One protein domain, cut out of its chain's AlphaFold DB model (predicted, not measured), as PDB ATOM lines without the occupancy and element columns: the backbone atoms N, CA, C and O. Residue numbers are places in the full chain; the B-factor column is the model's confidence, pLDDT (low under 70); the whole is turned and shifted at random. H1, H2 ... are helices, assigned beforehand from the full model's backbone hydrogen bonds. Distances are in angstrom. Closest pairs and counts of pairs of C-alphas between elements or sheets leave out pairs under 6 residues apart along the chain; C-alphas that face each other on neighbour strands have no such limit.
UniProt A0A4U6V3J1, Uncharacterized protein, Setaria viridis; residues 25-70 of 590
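Overview. This is residues 25 to 70 of the 590 residues of an uncharacterized protein of Setaria viridis (UniProt A0A4U6V3J1). One long helix, H1, makes the long axis, and after it the printed part folds back on one side of H1 in an extended link, residues 48 to 54. Two short helices, H2 and then H3, follow at a corner beside H1, H2 nearest to it at Val 33 and H3 at Ile 37. The printed part has 46 residues with three named helices, in the order H1, H2, H3, and no named strand; the class is all helix. It is compact, with a radius of gyration of the C-alphas of 10.5 A, yet elongated, spanning 33 by 21 by 13 A.

Arrangement. H1, residues 25 to 47, and H2, residues 55 to 59, are close but not clearly touching; their closest C-alphas, those of Val 33 and Val 57, are 6.4 A apart. H3, residues 61 to 67, is also close to H1 but not clearly touching it, the closest C-alphas being those of Ile 37 and Thr 67 at 7.2 A. H1 and H3 run the same way at a shallow tilt of 18 degrees. H2 and H3 only just touch, and only at the corner by their link, with 3 pairs of C-alphas within 8 A; the closest are those of Val 57 and Leu 64, 5.7 A apart. In H1 and H3 every O i to N i+4 pair is within hydrogen-bond range; in H2 0 of 1 is, beside 2 of 2 O i to N i+3 pairs.

Along the chain. H1 begins at C-alpha 25, (172.095, 189.400, 181.489), and measures 33.4 A from first to last C-alpha. H2 measures 8.7 A, and H3 measures 10.0 A, ending at C-alpha 67, (168.688, 204.817, 197.511).

Size, cuts and confidence. The C-alphas of Lys 25 and Tyr 47, the two farthest apart, are 33.4 A apart. The printed part has no cut. The link from H1 to H2 is short and that from H2 to H3 tight. Mean pLDDT of the printed part is 87.6, and no printed residue is under 70.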
ATOM      1  N   LYS A  25     172.780 189.829 180.271       85.94
ATOM      2  CA  LYS A  25     172.095 189.400 181.489       85.94
ATOM      3  C   LYS A  25     172.308 190.407 182.624       85.94
ATOM      4  O   LYS A  25     171.333 190.795 183.246       85.94
ATOM      5  N   GLU A  26     173.541 190.862 182.838       84.31
ATOM      6  CA  GLU A  26     173.883 191.858 183.867       84.31
ATOM      7  C   GLU A  26     173.179 193.204 183.643       84.31
ATOM      8  O   GLU A  26     172.714 193.804 184.609       84.31
ATOM      9  N   ILE A  27     173.047 193.647 182.385       89.06
ATOM     10  CA  ILE A  27     172.287 194.856 182.021       89.06
ATOM     11  C   ILE A  27     170.811 194.689 182.386       89.06
ATOM     12  O   ILE A  27     170.261 195.530 183.082       89.06
ATOM     13  N   LYS A  28     170.189 193.570 181.996       88.94
ATOM     14  CA  LYS A  28     168.786 193.296 182.341       88.94
ATOM     15  C   LYS A  28     168.559 193.181 183.847       88.94
ATOM     16  O   LYS A  28     167.549 193.654 184.346       88.94
ATOM     17  N   GLU A  29     169.473 192.530 184.569       86.94
ATOM     18  CA  GLU A  29     169.408 192.439 186.033       86.94
ATOM     19  C   GLU A  29     169.483 193.836 186.671       86.94
ATOM     20  O   GLU A  29     168.722 194.117 187.592       86.94
ATOM     21  N   ARG A  30     170.327 194.731 186.136       91.00
ATOM     22  CA  ARG A  30     170.429 196.122 186.590       91.00
ATOM     23  C   ARG A  30     169.158 196.922 186.303       91.00
ATOM     24  O   ARG A  30     168.650 197.555 187.218       91.00
ATOM     25  N   GLU A  31     168.625 196.849 185.082       91.38
ATOM     26  CA  GLU A  31     167.388 197.544 184.678       91.38
ATOM     27  C   GLU A  31     166.194 197.157 185.570       91.38
ATOM     28  O   GLU A  31     165.379 198.003 185.932       91.38
ATOM     29  N   ILE A  32     166.102 195.882 185.973       89.62
ATOM     30  CA  ILE A  32     165.065 195.414 186.908       89.62
ATOM     31  C   ILE A  32     165.224 196.082 188.277       89.62
ATOM     32  O   ILE A  32     164.234 196.526 188.855       89.62
ATOM     33  N   VAL A  33     166.453 196.153 188.798       89.44
ATOM     34  CA  VAL A  33     166.732 196.794 190.091       89.44
ATOM     35  C   VAL A  33     166.461 198.299 190.026       89.44
ATOM     36  O   VAL A  33     165.859 198.837 190.948       89.44
ATOM     37  N   GLU A  34     166.840 198.971 188.936       91.81
ATOM     38  CA  GLU A  34     166.560 200.398 188.714       91.81
ATOM     39  C   GLU A  34     165.053 200.675 188.681       91.81
ATOM     40  O   GLU A  34     164.581 201.547 189.404       91.81
ATOM     41  N   SER A  35     164.274 199.872 187.952       90.38
ATOM     42  CA  SER A  35     162.813 200.024 187.904       90.38
ATOM     43  C   SER A  35     162.141 199.795 189.268       90.38
ATOM     44  O   SER A  35     161.170 200.472 189.602       90.38
ATOM     45  N   GLN A  36     162.658 198.867 190.083       88.06
ATOM     46  CA  GLN A  36     162.171 198.663 191.453       88.06
ATOM     47  C   GLN A  36     162.474 199.867 192.348       88.06
ATOM     48  O   GLN A  36     161.617 200.280 193.124       88.06
ATOM     49  N   ILE A  37     163.674 200.431 192.218       89.31
ATOM     50  CA  ILE A  37     164.102 201.628 192.942       89.31
ATOM     51  C   ILE A  37     163.230 202.830 192.579       89.31
ATOM     52  O   ILE A  37     162.762 203.516 193.478       89.31
ATOM     53  N   GLU A  38     162.964 203.057 191.293       88.50
ATOM     54  CA  GLU A  38     162.077 204.137 190.840       88.50
ATOM     55  C   GLU A  38     160.678 204.004 191.458       88.50
ATOM     56  O   GLU A  38     160.106 204.982 191.932       88.50
ATOM     57  N   GLY A  39     160.147 202.778 191.526       84.88
ATOM     58  CA  GLY A  39     158.883 202.501 192.207       84.88
ATOM     59  C   GLY A  39     158.903 202.860 193.695       84.88
ATOM     60  O   GLY A  39     157.919 203.389 194.206       84.88
ATOM     61  N   MET A  40     160.015 202.606 194.386       85.88
ATOM     62  CA  MET A  40     160.179 202.967 195.795       85.88
ATOM     63  C   MET A  40     160.340 204.475 196.004       85.88
ATOM     64  O   MET A  40     159.773 205.004 196.955       85.88
ATOM     65  N   GLU A  41     161.079 205.160 195.126       86.31
ATOM     66  CA  GLU A  41     161.251 206.620 195.165       86.31
ATOM     67  C   GLU A  41     159.884 207.317 195.062       86.31
ATOM     68  O   GLU A  41     159.603 208.223 195.843       86.31
ATOM     69  N   MET A  42     158.977 206.818 194.211       85.50
ATOM     70  CA  MET A  42     157.598 207.329 194.146       85.50
ATOM     71  C   MET A  42     156.822 207.145 195.461       85.50
ATOM     72  O   MET A  42     156.062 208.027 195.852       85.50
ATOM     73  N   VAL A  43     157.004 206.021 196.163       82.12
ATOM     74  CA  VAL A  43     156.335 205.771 197.454       82.12
ATOM     75  C   VAL A  43     156.904 206.662 198.560       82.12
ATOM     76  O   VAL A  43     156.146 207.162 199.392       82.12
ATOM     77  N   GLU A  44     158.218 206.889 198.571       84.44
ATOM     78  CA  GLU A  44     158.861 207.812 199.512       84.44
ATOM     79  C   GLU A  44     158.381 209.252 199.280       84.44
ATOM     80  O   GLU A  44     158.083 209.956 200.243       84.44
ATOM     81  N   GLU A  45     158.218 209.673 198.024       86.88
ATOM     82  CA  GLU A  45     157.654 210.985 197.679       86.88
ATOM     83  C   GLU A  45     156.177 211.132 198.083       86.88
ATOM     84  O   GLU A  45     155.777 212.197 198.558       86.88
ATOM     85  N   GLU A  46     155.363 210.086 197.912       87.19
ATOM     86  CA  GLU A  46     153.920 210.132 198.188       87.19
ATOM     87  C   GLU A  46     153.595 210.011 199.686       87.19
ATOM     88  O   GLU A  46     152.740 210.738 200.196       87.19
ATOM     89  N   TYR A  47     154.283 209.118 200.400       80.38
ATOM     90  CA  TYR A  47     153.955 208.761 201.786       80.38
ATOM     91  C   TYR A  47     155.022 209.181 202.804       80.38
ATOM     92  O   TYR A  47     154.802 209.037 204.005       80.38
ATOM     93  N   GLY A  48     156.183 209.686 202.367       79.19
ATOM     94  CA  GLY A  48     157.321 209.970 203.252       79.19
ATOM     95  C   GLY A  48     157.959 208.708 203.842       79.19
ATOM     96  O   GLY A  48     158.701 208.785 204.820       79.19
ATOM     97  N   ILE A  49     157.637 207.539 203.282       74.94
ATOM     98  CA  ILE A  49     158.041 206.233 203.793       74.94
ATOM     99  C   ILE A  49     159.266 205.744 203.028       74.94
ATOM    100  O   ILE A  49     159.191 205.405 201.845       74.94
ATOM    101  N   LYS A  50     160.397 205.641 203.728       80.81
ATOM    102  CA  LYS A  50     161.627 205.102 203.154       80.81
ATOM    103  C   LYS A  50     161.674 203.579 203.256       80.81
ATOM    104  O   LYS A  50     162.044 203.024 204.294       80.81
ATOM    105  N   GLN A  51     161.361 202.909 202.153       83.19
ATOM    106  CA  GLN A  51     161.368 201.449 202.071       83.19
ATOM    107  C   GLN A  51     162.781 200.867 201.938       83.19
ATOM    108  O   GLN A  51     163.692 201.473 201.371       83.19
ATOM    109  N   MET A  52     162.965 199.640 202.426       87.62
ATOM    110  CA  MET A  52     164.200 198.885 202.226       87.62
ATOM    111  C   MET A  52     164.330 198.398 200.772       87.62
ATOM    112  O   MET A  52     163.413 197.740 200.276       87.62
ATOM    113  N   PRO A  53     165.462 198.653 200.083       89.00
ATOM    114  CA  PRO A  53     165.625 198.280 198.682       89.00
ATOM    115  C   PRO A  53     165.766 196.771 198.480       89.00
ATOM    116  O   PRO A  53     166.106 196.033 199.415       89.00
ATOM    117  N   PRO A  54     165.558 196.293 197.239       88.06
ATOM    118  CA  PRO A  54     165.817 194.905 196.882       88.06
ATOM    119  C   PRO A  54     167.275 194.542 197.168       88.06
ATOM    120  O   PRO A  54     168.192 195.266 196.785       88.06
ATOM    121  N   THR A  55     167.516 193.385 197.791       86.38
ATOM    122  CA  THR A  55     168.872 192.994 198.207       86.38
ATOM    123  C   THR A  55     169.856 192.908 197.038       86.38
ATOM    124  O   THR A  55     171.043 193.139 197.230       86.38
ATOM    125  N   ASP A  56     169.394 192.616 195.817       87.75
ATOM    126  CA  ASP A  56     170.241 192.576 194.617       87.75
ATOM    127  C   ASP A  56     170.954 193.905 194.316       87.75
ATOM    128  O   ASP A  56     171.993 193.894 193.649       87.75
ATOM    129  N   VAL A  57     170.477 195.028 194.870       90.94
ATOM    130  CA  VAL A  57     171.130 196.341 194.746       90.94
ATOM    131  C   VAL A  57     172.566 196.340 195.279       90.94
ATOM    132  O   VAL A  57     173.382 197.139 194.832       90.94
ATOM    133  N   VAL A  58     172.938 195.398 196.159       90.81
ATOM    134  CA  VAL A  58     174.319 195.261 196.664       90.81
ATOM    135  C   VAL A  58     175.352 195.014 195.556       90.81
ATOM    136  O   VAL A  58     176.539 195.250 195.767       90.81
ATOM    137  N   LYS A  59     174.923 194.560 194.371       89.88
ATOM    138  CA  LYS A  59     175.780 194.405 193.181       89.88
ATOM    139  C   LYS A  59     176.130 195.747 192.523       89.88
ATOM    140  O   LYS A  59     177.109 195.820 191.781       89.88
ATOM    141  N   TYR A  60     175.343 196.788 192.787       91.25
ATOM    142  CA  TYR A  60     175.386 198.093 192.129       91.25
ATOM    143  C   TYR A  60     175.560 199.193 193.186       91.25
ATOM    144  O   TYR A  60     174.600 199.789 193.672       91.25
ATOM    145  N   HIS A  61     176.811 199.432 193.588       90.88
ATOM    146  CA  HIS A  61     177.151 200.351 194.683       90.88
ATOM    147  C   HIS A  61     176.636 201.785 194.469       90.88
ATOM    148  O   HIS A  61     176.303 202.453 195.441       90.88
ATOM    149  N   ASP A  62     176.562 202.245 193.220       90.75
ATOM    150  CA  ASP A  62     176.011 203.544 192.830       90.75
ATOM    151  C   ASP A  62     174.508 203.645 193.125       90.75
ATOM    152  O   ASP A  62     174.057 204.620 193.725       90.75
ATOM    153  N   LEU A  63     173.745 202.607 192.772       91.50
ATOM    154  CA  LEU A  63     172.307 202.540 193.047       91.50
ATOM    155  C   LEU A  63     172.028 202.412 194.545       91.50
ATOM    156  O   LEU A  63     171.123 203.061 195.068       91.50
ATOM    157  N   LEU A  64     172.833 201.618 195.254       90.94
ATOM    158  CA  LEU A  64     172.744 201.499 196.706       90.94
ATOM    159  C   LEU A  64     173.008 202.846 197.394       90.94
ATOM    160  O   LEU A  64     172.263 203.236 198.291       90.94
ATOM    161  N   GLU A  65     174.067 203.549 196.987       90.69
ATOM    162  CA  GLU A  65     174.451 204.840 197.561       90.69
ATOM    163  C   GLU A  65     173.362 205.897 197.360       90.69
ATOM    164  O   GLU A  65     173.086 206.651 198.290       90.69
ATOM    165  N   LYS A  66     172.700 205.895 196.195       86.88
ATOM    166  CA  LYS A  66     171.564 206.780 195.901       86.88
ATOM    167  C   LYS A  66     170.348 206.488 196.789       86.88
ATOM    168  O   LYS A  66     169.734 207.413 197.302       86.88
ATOM    169  N   THR A  67     169.996 205.216 196.956       86.38
ATOM    170  CA  THR A  67     168.688 204.817 197.511       86.38
ATOM    171  C   THR A  67     168.702 204.603 199.017       86.38
ATOM    172  O   THR A  67     167.860 205.116 199.756       86.38
ATOM    173  N   TRP A  68     169.687 203.865 199.511       89.19
ATOM    174  CA  TRP A  68     169.759 203.433 200.908       89.19
ATOM    175  C   TRP A  68     170.918 204.076 201.660       89.19
ATOM    176  O   TRP A  68     170.851 204.271 202.875       89.19
ATOM    177  N   GLY A  69     171.970 204.430 200.925       90.38
ATOM    178  CA  GLY A  69     173.229 204.883 201.485       90.38
ATOM    179  C   GLY A  69     174.008 203.749 202.154       90.38
ATOM    180  O   GLY A  69     173.683 202.564 202.061       90.38
ATOM    181  N   TRP A  70     175.074 204.136 202.853       91.75
ATOM    182  CA  TRP A  70     175.992 203.211 203.526       91.75
ATOM    183  C   TRP A  70     175.858 203.230 205.048       91.75
ATOM    184  O   TRP A  70     176.622 202.567 205.749       91.75
TER     185      TRP A  70